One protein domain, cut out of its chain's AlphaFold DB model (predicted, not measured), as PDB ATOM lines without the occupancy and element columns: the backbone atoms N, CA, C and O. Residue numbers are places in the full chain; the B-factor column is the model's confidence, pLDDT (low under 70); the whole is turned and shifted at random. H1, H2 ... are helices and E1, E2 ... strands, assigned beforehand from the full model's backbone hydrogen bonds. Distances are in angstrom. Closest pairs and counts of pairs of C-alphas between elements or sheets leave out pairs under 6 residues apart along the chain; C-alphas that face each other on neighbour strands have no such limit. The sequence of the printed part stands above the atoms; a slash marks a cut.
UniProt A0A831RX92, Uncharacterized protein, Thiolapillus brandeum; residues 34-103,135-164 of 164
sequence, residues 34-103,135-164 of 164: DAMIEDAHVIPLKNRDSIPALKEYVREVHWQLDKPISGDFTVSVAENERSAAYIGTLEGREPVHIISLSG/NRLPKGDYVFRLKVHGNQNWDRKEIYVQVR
ATOM      1  N   ASP A  34     150.797 150.516 233.859       97.38
ATOM      2  CA  ASP A  34     150.443 151.268 232.664       97.38
ATOM      3  C   ASP A  34     150.140 150.303 231.522       97.38
ATOM      4  O   ASP A  34     150.627 149.171 231.484       97.38
ATOM      5  N   ALA A  35     149.285 150.734 230.601       97.75
ATOM      6  CA  ALA A  35     148.905 149.937 229.448       97.75
ATOM      7  C   ALA A  35     148.776 150.819 228.210       97.75
ATOM      8  O   ALA A  35     148.364 151.981 228.298       97.75
ATOM      9  N   MET A  36     149.097 150.237 227.060       97.75
ATOM     10  CA  MET A  36     148.816 150.812 225.750       97.75
ATOM     11  C   MET A  36     148.097 149.781 224.886       97.75
ATOM     12  O   MET A  36     148.309 148.571 225.021       97.75
ATOM     13  N   ILE A  37     147.223 150.272 224.014       97.19
ATOM     14  CA  ILE A  37     146.536 149.472 223.001       97.19
ATOM     15  C   ILE A  37     146.851 150.119 221.659       97.19
ATOM     16  O   ILE A  37     146.543 151.293 221.474       97.19
ATOM     17  N   GLU A  38     147.478 149.361 220.759       93.25
ATOM     18  CA  GLU A  38     148.126 149.904 219.559       93.25
ATOM     19  C   GLU A  38     149.197 150.926 219.986       93.25
ATOM     20  O   GLU A  38     150.210 150.547 220.575       93.25
ATOM     21  N   ASP A  39     148.953 152.213 219.766       94.00
ATOM     22  CA  ASP A  39     149.797 153.329 220.188       94.00
ATOM     23  C   ASP A  39     149.047 154.324 221.101       94.00
ATOM     24  O   ASP A  39     149.549 155.411 221.397       94.00
ATOM     25  N   ALA A  40     147.838 153.965 221.542       97.50
ATOM     26  CA  ALA A  40     146.997 154.772 222.412       97.50
ATOM     27  C   ALA A  40     147.242 154.434 223.890       97.50
ATOM     28  O   ALA A  40     147.288 153.264 224.286       97.50
ATOM     29  N   HIS A  41     147.369 155.465 224.723       97.94
ATOM     30  CA  HIS A  41     147.594 155.313 226.155       97.94
ATOM     31  C   HIS A  41     146.288 155.076 226.900       97.94
ATOM     32  O   HIS A  41     145.281 155.753 226.680       97.94
ATOM     33  N   VAL A  42     146.327 154.155 227.860       97.75
ATOM     34  CA  VAL A  42     145.207 153.921 228.765       97.75
ATOM     35  C   VAL A  42     145.233 154.957 229.886       97.75
ATOM     36  O   VAL A  42     146.095 154.928 230.764       97.75
ATOM     37  N   ILE A  43     144.254 155.854 229.880       95.81
ATOM     38  CA  ILE A  43     144.108 156.964 230.826       95.81
ATOM     39  C   ILE A  43     142.821 156.822 231.651       95.81
ATOM     40  O   ILE A  43     141.911 156.086 231.253       95.81
ATOM     41  N   PRO A  44     142.698 157.516 232.800       94.81
ATOM     42  CA  PRO A  44     141.450 157.536 233.551       94.81
ATOM     43  C   PRO A  44     140.276 158.010 232.689       94.81
ATOM     44  O   PRO A  44     140.382 158.987 231.939       94.81
ATOM     45  N   LEU A  45     139.146 157.319 232.817       93.12
ATOM     46  CA  LEU A  45     137.898 157.670 232.158       93.12
ATOM     47  C   LEU A  45     137.439 159.050 232.630       93.12
ATOM     48  O   LEU A  45     137.207 159.260 233.820       93.12
ATOM     49  N   LYS A  46     137.302 159.994 231.696       89.00
ATOM     50  CA  LYS A  46     137.000 161.392 232.040       89.00
ATOM     51  C   LYS A  46     135.540 161.598 232.429       89.00
ATOM     52  O   LYS A  46     135.253 162.311 233.383       89.00
ATOM     53  N   ASN A  47     134.617 161.017 231.664       87.31
ATOM     54  CA  ASN A  47     133.184 161.177 231.886       87.31
ATOM     55  C   ASN A  47     132.423 159.954 231.359       87.31
ATOM     56  O   ASN A  47     132.107 159.877 230.171       87.31
ATOM     57  N   ARG A  48     132.114 159.006 232.249       87.00
ATOM     58  CA  ARG A  48     131.346 157.801 231.906       87.00
ATOM     59  C   ARG A  48     129.969 158.122 231.329       87.00
ATOM     60  O   ARG A  48     129.577 157.511 230.340       87.00
ATOM     61  N   ASP A  49     129.263 159.085 231.912       86.56
ATOM     62  CA  ASP A  49     127.878 159.410 231.545       86.56
ATOM     63  C   ASP A  49     127.771 159.968 230.120       86.56
ATOM     64  O   ASP A  49     126.724 159.868 229.475       86.56
ATOM     65  N   SER A  50     128.880 160.509 229.604       86.44
ATOM     66  CA  SER A  50     129.003 160.986 228.224       86.44
ATOM     67  C   SER A  50     129.161 159.880 227.177       86.44
ATOM     68  O   SER A  50     129.169 160.190 225.988       86.44
ATOM     69  N   ILE A  51     129.262 158.608 227.584       90.62
ATOM     70  CA  ILE A  51     129.458 157.458 226.690       90.62
ATOM     71  C   ILE A  51     128.200 156.581 226.723       90.62
ATOM     72  O   ILE A  51     128.070 155.714 227.593       90.62
ATOM     73  N   PRO A  52     127.258 156.761 225.775       90.56
ATOM     74  CA  PRO A  52     126.002 156.012 225.754       90.56
ATOM     75  C   PRO A  52     126.188 154.493 225.745       90.56
ATOM     76  O   PRO A  52     125.421 153.791 226.399       90.56
ATOM     77  N   ALA A  53     127.232 153.995 225.074       89.38
ATOM     78  CA  ALA A  53     127.545 152.569 224.982       89.38
ATOM     79  C   ALA A  53     127.796 151.902 226.351       89.38
ATOM     80  O   ALA A  53     127.610 150.698 226.491       89.38
ATOM     81  N   LEU A  54     128.184 152.668 227.379       91.12
ATOM     82  CA  LEU A  54     128.451 152.148 228.724       91.12
ATOM     83  C   LEU A  54     127.224 152.127 229.645       91.12
ATOM     84  O   LEU A  54     127.344 151.646 230.773       91.12
ATOM     85  N   LYS A  55     126.067 152.646 229.206       87.12
ATOM     86  CA  LYS A  55     124.851 152.718 230.039       87.12
ATOM     87  C   LYS A  55     124.314 151.339 230.409       87.12
ATOM     88  O   LYS A  55     123.989 151.104 231.565       87.12
ATOM     89  N   GLU A  56     124.285 150.434 229.438       83.06
ATOM     90  CA  GLU A  56     123.801 149.058 229.616       83.06
ATOM     91  C   GLU A  56     124.897 148.115 230.144       83.06
ATOM     92  O   GLU A  56     124.638 146.963 230.497       83.06
ATOM     93  N   TYR A  57     126.148 148.581 230.212       85.75
ATOM     94  CA  TYR A  57     127.257 147.768 230.689       85.75
ATOM     95  C   TYR A  57     127.310 147.767 232.222       85.75
ATOM     96  O   TYR A  57     127.654 148.759 232.866       85.75
ATOM     97  N   VAL A  58     126.992 146.611 232.808       76.50
ATOM     98  CA  VAL A  58     126.752 146.431 234.252       76.50
ATOM     99  C   VAL A  58     127.983 146.596 235.151       76.50
ATOM    100  O   VAL A  58     127.840 146.681 236.369       76.50
ATOM    101  N   ARG A  59     129.199 146.615 234.595       81.31
ATOM    102  CA  ARG A  59     130.441 146.756 235.373       81.31
ATOM    103  C   ARG A  59     130.970 148.183 235.337       81.31
ATOM    104  O   ARG A  59     130.611 148.986 234.477       81.31
ATOM    105  N   GLU A  60     131.826 148.516 236.300       82.25
ATOM    106  CA  GLU A  60     132.492 149.813 236.324       82.25
ATOM    107  C   GLU A  60     133.702 149.845 235.393       82.25
ATOM    108  O   GLU A  60     134.696 149.153 235.610       82.25
ATOM    109  N   VAL A  61     133.620 150.708 234.384       91.69
ATOM    110  CA  VAL A  61     134.743 151.087 233.529       91.69
ATOM    111  C   VAL A  61     135.329 152.377 234.088       91.69
ATOM    112  O   VAL A  61     134.620 153.373 234.222       91.69
ATOM    113  N   HIS A  62     136.616 152.346 234.426       92.81
ATOM    114  CA  HIS A  62     137.351 153.486 235.002       92.81
ATOM    115  C   HIS A  62     138.440 154.015 234.073       92.81
ATOM    116  O   HIS A  62     139.110 154.990 234.404       92.81
ATOM    117  N   TRP A  63     138.617 153.382 232.914       96.44
ATOM    118  CA  TRP A  63     139.700 153.666 231.984       96.44
ATOM    119  C   TRP A  63     139.174 153.858 230.569       96.44
ATOM    120  O   TRP A  63     138.147 153.299 230.189       96.44
ATOM    121  N   GLN A  64     139.909 154.628 229.784       97.25
ATOM    122  CA  GLN A  64     139.685 154.817 228.358       97.25
ATOM    123  C   GLN A  64     141.024 154.948 227.644       97.25
ATOM    124  O   GLN A  64     142.052 155.170 228.282       97.25
ATOM    125  N   LEU A  65     140.996 154.892 226.320       97.56
ATOM    126  CA  LEU A  65     142.116 155.364 225.517       97.56
ATOM    127  C   LEU A  65     142.112 156.895 225.403       97.56
ATOM    128  O   LEU A  65     141.063 157.551 225.456       97.56
ATOM    129  N   ASP A  66     143.299 157.475 225.278       97.12
ATOM    130  CA  ASP A  66     143.495 158.899 224.998       97.12
ATOM    131  C   ASP A  66     143.076 159.284 223.571       97.12
ATOM    132  O   ASP A  66     142.653 160.420 223.338       97.12
ATOM    133  N   LYS A  67     143.105 158.320 222.650       96.69
ATOM    134  CA  LYS A  67     142.587 158.418 221.285       96.69
ATOM    135  C   LYS A  67     141.921 157.108 220.825       96.69
ATOM    136  O   LYS A  67     142.239 156.046 221.355       96.69
ATOM    137  N   PRO A  68     140.994 157.162 219.853       96.88
ATOM    138  CA  PRO A  68     140.475 155.965 219.191       96.88
ATOM    139  C   PRO A  68     141.570 155.221 218.414       96.88
ATOM    140  O   PRO A  68     142.518 155.853 217.950       96.88
ATOM    141  N   ILE A  69     141.381 153.916 218.223       96.81
ATOM    142  CA  ILE A  69     142.280 153.042 217.447       96.81
ATOM    143  C   ILE A  69     141.691 152.704 216.074       96.81
ATOM    144  O   ILE A  69     140.482 152.841 215.857       96.81
ATOM    145  N   SER A  70     142.544 152.249 215.157       94.38
ATOM    146  CA  SER A  70     142.172 151.907 213.771       94.38
ATOM    147  C   SER A  70     141.441 150.560 213.636       94.38
ATOM    148  O   SER A  70     140.760 150.298 212.643       94.38
ATOM    149  N   GLY A  71     141.569 149.707 214.654       90.94
ATOM    150  CA  GLY A  71     140.948 148.386 214.732       90.94
ATOM    151  C   GLY A  71     141.968 147.267 214.830       90.94
ATOM    152  O   GLY A  71     141.694 146.289 215.521       90.94
ATOM    153  N   ASP A  72     143.148 147.432 214.237       91.62
ATOM    154  CA  ASP A  72     144.294 146.590 214.566       91.62
ATOM    155  C   ASP A  72     144.731 146.901 215.998       91.62
ATOM    156  O   ASP A  72     144.755 148.061 216.418       91.62
ATOM    157  N   PHE A  73     145.044 145.873 216.785       92.38
ATOM    158  CA  PHE A  73     145.452 146.101 218.164       92.38
ATOM    159  C   PHE A  73     146.584 145.185 218.607       92.38
ATOM    160  O   PHE A  73     146.663 143.999 218.302       92.38
ATOM    161  N   THR A  74     147.471 145.763 219.405       94.94
ATOM    162  CA  THR A  74     148.448 145.043 220.219       94.94
ATOM    163  C   THR A  74     148.378 145.634 221.612       94.94
ATOM    164  O   THR A  74     148.289 146.848 221.757       94.94
ATOM    165  N   VAL A  75     148.382 144.788 222.636       96.31
ATOM    166  CA  VAL A  75     148.290 145.246 224.024       96.31
ATOM    167  C   VAL A  75     149.636 145.086 224.703       96.31
ATOM    168  O   VAL A  75     150.135 143.967 224.829       96.31
ATOM    169  N   SER A  76     150.188 146.198 225.179       96.69
ATOM    170  CA  SER A  76     151.389 146.225 226.005       96.69
ATOM    171  C   SER A  76     151.055 146.705 227.414       96.69
ATOM    172  O   SER A  76     150.121 147.481 227.632       96.69
ATOM    173  N   VAL A  77     151.803 146.191 228.386       97.31
ATOM    174  CA  VAL A  77     151.699 146.565 229.797       97.31
ATOM    175  C   VAL A  77     153.095 146.816 230.346       97.31
ATOM    176  O   VAL A  77     154.048 146.164 229.922       97.31
ATOM    177  N   ALA A  78     153.208 147.757 231.275       97.19
ATOM    178  CA  ALA A  78     154.465 148.099 231.922       97.19
ATOM    179  C   ALA A  78     154.250 148.399 233.408       97.19
ATOM    180  O   ALA A  78     153.172 148.839 233.823       97.19
ATOM    181  N   GLU A  79     155.292 148.166 234.202       97.19
ATOM    182  CA  GLU A  79     155.345 148.634 235.584       97.19
ATOM    183  C   GLU A  79     155.325 150.166 235.637       97.19
ATOM    184  O   GLU A  79     155.843 150.844 234.750       97.19
ATOM    185  N   ASN A  80     154.751 150.704 236.706       95.56
ATOM    186  CA  ASN A  80     154.746 152.123 237.020       95.56
ATOM    187  C   ASN A  80     155.129 152.347 238.492       95.56
ATOM    188  O   ASN A  80     155.415 151.410 239.239       95.56
ATOM    189  N   GLU A  81     155.108 153.601 238.940       94.44
ATOM    190  CA  GLU A  81     155.523 153.993 240.297       94.44
ATOM    191  C   GLU A  81     154.752 153.281 241.426       94.44
ATOM    192  O   GLU A  81     155.212 153.235 242.566       94.44
ATOM    193  N   ARG A  82     153.572 152.722 241.130       93.44
ATOM    194  CA  ARG A  82     152.716 152.025 242.098       93.44
ATOM    195  C   ARG A  82     152.892 150.508 242.069       93.44
ATOM    196  O   ARG A  82     152.397 149.848 242.982       93.44
ATOM    197  N   SER A  83     153.578 149.950 241.068       94.31
ATOM    198  CA  SER A  83     153.698 148.497 240.891       94.31
ATOM    199  C   SER A  83     154.345 147.830 242.098       94.31
ATOM    200  O   SER A  83     153.720 146.972 242.718       94.31
ATOM    201  N   ALA A  84     155.525 148.306 242.509       94.69
ATOM    202  CA  ALA A  84     156.320 147.703 243.579       94.69
ATOM    203  C   ALA A  84     155.587 147.606 244.930       94.69
ATOM    204  O   ALA A  84     155.861 146.701 245.713       94.69
ATOM    205  N   ALA A  85     154.665 148.532 245.206       92.50
ATOM    206  CA  ALA A  85     153.908 148.568 246.455       92.50
ATOM    207  C   ALA A  85     152.635 147.704 246.432       92.50
ATOM    208  O   ALA A  85     152.051 147.476 247.491       92.50
ATOM    209  N   TYR A  86     152.168 147.282 245.252       91.94
ATOM    210  CA  TYR A  86     150.883 146.596 245.106       91.94
ATOM    211  C   TYR A  86     150.983 145.251 244.384       91.94
ATOM    212  O   TYR A  86     150.593 144.243 244.965       91.94
ATOM    213  N   ILE A  87     151.486 145.216 243.143       93.88
ATOM    214  CA  ILE A  87     151.690 143.960 242.391       93.88
ATOM    215  C   ILE A  87     153.108 143.395 242.546       93.88
ATOM    216  O   ILE A  87     153.340 142.243 242.189       93.88
ATOM    217  N   GLY A  88     154.039 144.170 243.104       95.06
ATOM    218  CA  GLY A  88     155.454 143.826 243.148       95.06
ATOM    219  C   GLY A  88     156.090 143.965 241.765       95.06
ATOM    220  O   GLY A  88     155.925 145.000 241.116       95.06
ATOM    221  N   THR A  89     156.811 142.931 241.332       96.56
ATOM    222  CA  THR A  89     157.388 142.842 239.981       96.56
ATOM    223  C   THR A  89     156.389 142.188 239.039       96.56
ATOM    224  O   THR A  89     155.845 141.136 239.370       96.56
ATOM    225  N   LEU A  90     156.154 142.791 237.879       96.50
ATOM    226  CA  LEU A  90     155.274 142.284 236.834       96.50
ATOM    227  C   LEU A  90     155.837 140.982 236.248       96.50
ATOM    228  O   LEU A  90     156.913 140.970 235.655       96.50
ATOM    229  N   GLU A  91     155.084 139.893 236.378       95.81
ATOM    230  CA  GLU A  91     155.472 138.564 235.889       95.81
ATOM    231  C   GLU A  91     154.728 138.180 234.607       95.81
ATOM    232  O   GLU A  91     155.238 137.412 233.792       95.81
ATOM    233  N   GLY A  92     153.527 138.724 234.397       92.88
ATOM    234  CA  GLY A  92     152.758 138.433 233.194       92.88
ATOM    235  C   GLY A  92     151.376 139.071 233.143       92.88
ATOM    236  O   GLY A  92     150.982 139.881 233.986       92.88
ATOM    237  N   ARG A  93     150.620 138.690 232.112       93.94
ATOM    238  CA  ARG A  93     149.264 139.171 231.825       93.94
ATOM    239  C   ARG A  93     148.390 138.006 231.362       93.94
ATOM    240  O   ARG A  93     148.838 137.194 230.559       93.94
ATOM    241  N   GLU A  94     147.145 137.961 231.826       91.00
ATOM    242  CA  GLU A  94     146.118 137.055 231.285       91.00
ATOM    243  C   GLU A  94     145.697 137.476 229.871       91.00
ATOM    244  O   GLU A  94     145.875 138.647 229.524       91.00
ATOM    245  N   PRO A  95     145.101 136.591 229.052       90.50
ATOM    246  CA  PRO A  95     144.488 136.970 227.779       90.50
ATOM    247  C   PRO A  95     143.561 138.196 227.891       90.50
ATOM    248  O   PRO A  95     142.931 138.442 228.919       90.50
ATOM    249  N   VAL A  96     143.498 139.014 226.831       93.62
ATOM    250  CA  VAL A  96     142.581 140.168 226.823       93.62
ATOM    251  C   VAL A  96     141.176 139.658 226.559       93.62
ATOM    252  O   VAL A  96     140.939 139.045 225.522       93.62
ATOM    253  N   HIS A  97     140.226 139.973 227.436       93.06
ATOM    254  CA  HIS A  97     138.817 139.748 227.119       93.06
ATOM    255  C   HIS A  97     138.237 140.988 226.445       93.06
ATOM    256  O   HIS A  97     138.302 142.086 227.004       93.06
ATOM    257  N   ILE A  98     137.655 140.799 225.263       94.25
ATOM    258  CA  ILE A  98     137.052 141.862 224.458       94.25
ATOM    259  C   ILE A  98     135.539 141.685 224.484       94.25
ATOM    260  O   ILE A  98     135.017 140.620 224.161       94.25
ATOM    261  N   ILE A  99     134.832 142.736 224.888       93.19
ATOM    262  CA  ILE A  99     133.372 142.778 224.936       93.19
ATOM    263  C   ILE A  99     132.907 143.851 223.958       93.19
ATOM    264  O   ILE A  99     133.227 145.025 224.146       93.19
ATOM    265  N   SER A 100     132.152 143.469 222.926       94.00
ATOM    266  CA  SER A 100     131.499 144.444 222.048       94.00
ATOM    267  C   SER A 100     130.305 145.075 222.762       94.00
ATOM    268  O   SER A 100     129.422 144.368 223.245       94.00
ATOM    269  N   LEU A 101     130.275 146.405 222.814       93.19
ATOM    270  CA  LEU A 101     129.142 147.180 223.324       93.19
ATOM    271  C   LEU A 101     128.155 147.549 222.211       93.19
ATOM    272  O   LEU A 101     126.980 147.773 222.477       93.19
ATOM    273  N   SER A 102     128.625 147.598 220.962       83.88
ATOM    274  CA  SER A 102     127.803 147.876 219.780       83.88
ATOM    275  C   SER A 102     127.137 146.629 219.186       83.88
ATOM    276  O   SER A 102     126.427 146.741 218.189       83.88
ATOM    277  N   GLY A 103     127.367 145.444 219.765       80.12
ATOM    278  CA  GLY A 103     126.851 144.173 219.246       80.12
ATOM    279  C   GLY A 103     127.522 143.729 217.944       80.12
ATOM    280  O   GLY A 103     126.927 142.979 217.172       80.12
ATOM    281  N   ASN A 135     143.852 139.770 215.422       89.69
ATOM    282  CA  ASN A 135     143.891 140.909 216.347       89.69
ATOM    283  C   ASN A 135     143.390 142.193 215.670       89.69
ATOM    284  O   ASN A 135     144.068 143.224 215.665       89.69
ATOM    285  N   ARG A 136     142.196 142.110 215.083       91.81
ATOM    286  CA  ARG A 136     141.552 143.192 214.356       91.81
ATOM    287  C   ARG A 136     140.077 143.261 214.709       91.81
ATOM    288  O   ARG A 136     139.362 142.265 214.654       91.81
ATOM    289  N   LEU A 137     139.617 144.452 215.068       93.44
ATOM    290  CA  LEU A 137     138.233 144.712 215.433       93.44
ATOM    291  C   LEU A 137     137.526 145.554 214.368       93.44
ATOM    292  O   LEU A 137     138.114 146.502 213.841       93.44
ATOM    293  N   PRO A 138     136.246 145.269 214.076       94.25
ATOM    294  CA  PRO A 138     135.428 146.173 213.285       94.25
ATOM    295  C   PRO A 138     135.161 147.474 214.055       94.25
ATOM    296  O   PRO A 138     135.288 147.544 215.280       94.25
ATOM    297  N   LYS A 139     134.739 148.518 213.335       95.12
ATOM    298  CA  LYS A 139     134.357 149.797 213.950       95.12
ATOM    299  C   LYS A 139     133.274 149.592 215.000       95.12
ATOM    300  O   LYS A 139     132.311 148.859 214.772       95.12
ATOM    301  N   GLY A 140     133.414 150.273 216.129       95.12
ATOM    302  CA  GLY A 140     132.479 150.130 217.232       95.12
ATOM    303  C   GLY A 140     133.065 150.520 218.577       95.12
ATOM    304  O   GLY A 140     134.185 151.023 218.683       95.12
ATOM    305  N   ASP A 141     132.264 150.261 219.599       95.81
ATOM    306  CA  ASP A 141     132.573 150.531 220.993       95.81
ATOM    307  C   ASP A 141     132.798 149.210 221.724       95.81
ATOM    308  O   ASP A 141     132.010 148.269 221.591       95.81
ATOM    309  N   TYR A 142     133.866 149.147 222.512       96.44
ATOM    310  CA  TYR A 142     134.309 147.928 223.175       96.44
ATOM    311  C   TYR A 142     134.715 148.188 224.622       96.44
ATOM    312  O   TYR A 142     135.113 149.296 224.992       96.44
ATOM    313  N   VAL A 143     134.679 147.131 225.433       96.44
ATOM    314  CA  VAL A 143     135.406 147.060 226.702       96.44
ATOM    315  C   VAL A 143     136.499 146.016 226.584       96.44
ATOM    316  O   VAL A 143     136.229 144.853 226.286       96.44
ATOM    317  N   PHE A 144     137.732 146.433 226.856       96.38
ATOM    318  CA  PHE A 144     138.872 145.540 227.000       96.38
ATOM    319  C   PHE A 144     139.104 145.305 228.488       96.38
ATOM    320  O   PHE A 144     139.272 146.257 229.257       96.38
ATOM    321  N   ARG A 145     139.127 144.039 228.909       95.12
ATOM    322  CA  ARG A 145     139.538 143.655 230.259       95.12
ATOM    323  C   ARG A 145     140.968 143.143 230.218       95.12
ATOM    324  O   ARG A 145     141.244 142.110 229.612       95.12
ATOM    325  N   LEU A 146     141.853 143.865 230.894       95.38
ATOM    326  CA  LEU A 146     143.252 143.498 231.080       95.38
ATOM    327  C   LEU A 146     143.460 143.131 232.543       95.38
ATOM    328  O   LEU A 146     143.075 143.902 233.424       95.38
ATOM    329  N   LYS A 147     144.105 141.995 232.796       94.94
ATOM    330  CA  LYS A 147     144.551 141.589 234.128       94.94
ATOM    331  C   LYS A 147     146.023 141.211 234.077       94.94
ATOM    332  O   LYS A 147     146.430 140.429 233.219       94.94
ATOM    333  N   VAL A 148     146.804 141.800 234.973       95.25
ATOM    334  CA  VAL A 148     148.234 141.530 235.133       95.25
ATOM    335  C   VAL A 148     148.482 140.834 236.458       95.25
ATOM    336  O   VAL A 148     147.758 141.072 237.427       95.25
ATOM    337  N   HIS A 149     149.523 140.015 236.495       94.88
ATOM    338  CA  HIS A 149     150.005 139.350 237.696       94.88
ATOM    339  C   HIS A 149     151.438 139.777 237.953       94.88
ATOM    340  O   HIS A 149     152.261 139.800 237.035       94.88
ATOM    341  N   GLY A 150     151.720 140.116 239.200       95.12
ATOM    342  CA  GLY A 150     153.075 140.203 239.698       95.12
ATOM    343  C   GLY A 150     153.291 139.245 240.859       95.12
ATOM    344  O   GLY A 150     152.362 138.586 241.331       95.12
ATOM    345  N   ASN A 151     154.527 139.194 241.339       95.44
ATOM    346  CA  ASN A 151     154.950 138.241 242.366       95.44
ATOM    347  C   ASN A 151     154.288 138.432 243.747       95.44
ATOM    348  O   ASN A 151     154.444 137.582 244.624       95.44
ATOM    349  N   GLN A 152     153.577 139.541 243.972       93.69
ATOM    350  CA  GLN A 152     152.879 139.819 245.233       93.69
ATOM    351  C   GLN A 152     151.356 139.784 245.104       93.69
ATOM    352  O   GLN A 152     150.666 139.387 246.043       93.69
ATOM    353  N   ASN A 153     150.821 140.256 243.980       93.25
ATOM    354  CA  ASN A 153     149.385 140.416 243.774       93.25
ATOM    355  C   ASN A 153     149.071 140.595 242.282       93.25
ATOM    356  O   ASN A 153     149.956 140.604 241.429       93.25
ATOM    357  N   TRP A 154     147.799 140.811 241.973       93.44
ATOM    358  CA  TRP A 154     147.316 141.123 240.637       93.44
ATOM    359  C   TRP A 154     146.555 142.453 240.611       93.44
ATOM    360  O   TRP A 154     146.002 142.908 241.616       93.44
ATOM    361  N   ASP A 155     146.490 143.069 239.433       94.50
ATOM    362  CA  ASP A 155     145.675 144.262 239.187       94.50
ATOM    363  C   ASP A 155     144.953 144.156 237.835       94.50
ATOM    364  O   ASP A 155     145.313 143.343 236.980       94.50
ATOM    365  N   ARG A 156     143.888 144.941 237.636       94.62
ATOM    366  CA  ARG A 156     143.064 144.873 236.419       94.62
ATOM    367  C   ARG A 156     142.544 146.227 235.955       94.62
ATOM    368  O   ARG A 156     142.184 147.069 236.770       94.62
ATOM    369  N   LYS A 157     142.376 146.385 234.644       94.50
ATOM    370  CA  LYS A 157     141.674 147.517 234.022       94.50
ATOM    371  C   LYS A 157     140.500 147.004 233.187       94.50
ATOM    372  O   LYS A 157     140.668 146.090 232.383       94.50
ATOM    373  N   GLU A 158     139.325 147.610 233.362       94.75
ATOM    374  CA  GLU A 158     138.262 147.599 232.349       94.75
ATOM    375  C   GLU A 158     138.331 148.932 231.602       94.75
ATOM    376  O   GLU A 158     138.212 149.994 232.223       94.75
ATOM    377  N   ILE A 159     138.608 148.862 230.299       96.31
ATOM    378  CA  ILE A 159     138.998 149.996 229.457       96.31
ATOM    379  C   ILE A 159     137.969 150.160 228.350       96.31
ATOM    380  O   ILE A 159     137.754 149.233 227.573       96.31
ATOM    381  N   TYR A 160     137.363 151.339 228.254       96.81
ATOM    382  CA  TYR A 160     136.562 151.707 227.096       96.81
ATOM    383  C   TYR A 160     137.469 151.984 225.893       96.81
ATOM    384  O   TYR A 160     138.385 152.811 225.963       96.81
ATOM    385  N   VAL A 161     137.196 151.293 224.791       97.06
ATOM    386  CA  VAL A 161     137.949 151.374 223.542       97.06
ATOM    387  C   VAL A 161     136.986 151.722 222.419       97.06
ATOM    388  O   VAL A 161     135.982 151.041 222.217       97.06
ATOM    389  N   GLN A 162     137.314 152.773 221.674       96.44
ATOM    390  CA  GLN A 162     136.598 153.143 220.463       96.44
ATOM    391  C   GLN A 162     137.451 152.799 219.241       96.44
ATOM    392  O   GLN A 162     138.594 153.245 219.143       96.44
ATOM    393  N   VAL A 163     136.870 152.047 218.308       96.44
ATOM    394  CA  VAL A 163     137.485 151.666 217.029       96.44
ATOM    395  C   VAL A 163     136.845 152.475 215.903       96.44
ATOM    396  O   VAL A 163     135.612 152.503 215.800       96.44
ATOM    397  N   ARG A 164     137.654 153.136 215.068       93.31
ATOM    398  CA  ARG A 164     137.188 154.064 214.020       93.31
ATOM    399  C   ARG A 164     137.692 153.758 212.623       93.31
ATOM    400  O   ARG A 164     138.786 153.203 212.461       93.31
TER     401      ARG A 164
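This is residues 34 to 103 and 135 to 164 of the 164 residues of an uncharacterized protein of Thiolapillus brandeum (UniProt A0A831RX92). Picture one strongly twisted, branched sheet: the long hairpin of E7 and E8 runs through it, E5 and E6 follow one another along E7's free side, and the row E3, E2, E1, E4 folds back from E8, bringing the end of E4 near E5. The short helix H1 grazes one end. The printed part has 100 residues, 49 in named elements, under half: E1 E2 E3 E4 H1 E5 E6 E7 E8, mostly strand. It is compact, with a radius of gyration of the C-alphas of 13.6 A and spans of 37 by 26 by 20 A.

Find C-alpha 140 at (132.479, 150.130, 217.232); there E7, residues 140 to 150, begins its 32.1 A. E8, residues 154 to 163, covers 27.7 A and ends at (137.485, 151.666, 217.029). E1, residues 34 to 37, starts at (150.443, 151.268, 232.664). Then come E2, 40 to 44; E3, 63 to 65; E4, 75 to 78; H1, 83 to 86; E5, 90 to 93; and E6, 97 to 100.

Antiparallel E7 and E8 pair at N 144 and O 159, 2.9 A. On E7's other side look for antiparallel E5, N 91 to O 149, 2.9 A, and E6, N 99 to O 143, 2.9 A. E3 is parallel to E8, with N 160 and O 63 2.9 A apart. E1, E2 and E3 form a meander, successive antiparallel neighbours, with N 37 to O 40 at 3.0 A and N 43 to O 64 at 2.8 A. E4, antiparallel to E1 with N 36 to O 76 at 3.0 A, completes a Greek key, its fourth strand beside the first. H1, too short for an O i to N i+4 pair, has its one O i to N i+3 pair within range.

The C-alphas of Ala 85 and Gly 103 are farthest apart, 38.6 A. Residues 104 to 134 are not printed; the gap is 17.6 A. The link from E2 to E3 is long, 18 residues. No printed residue is under 70 in pLDDT.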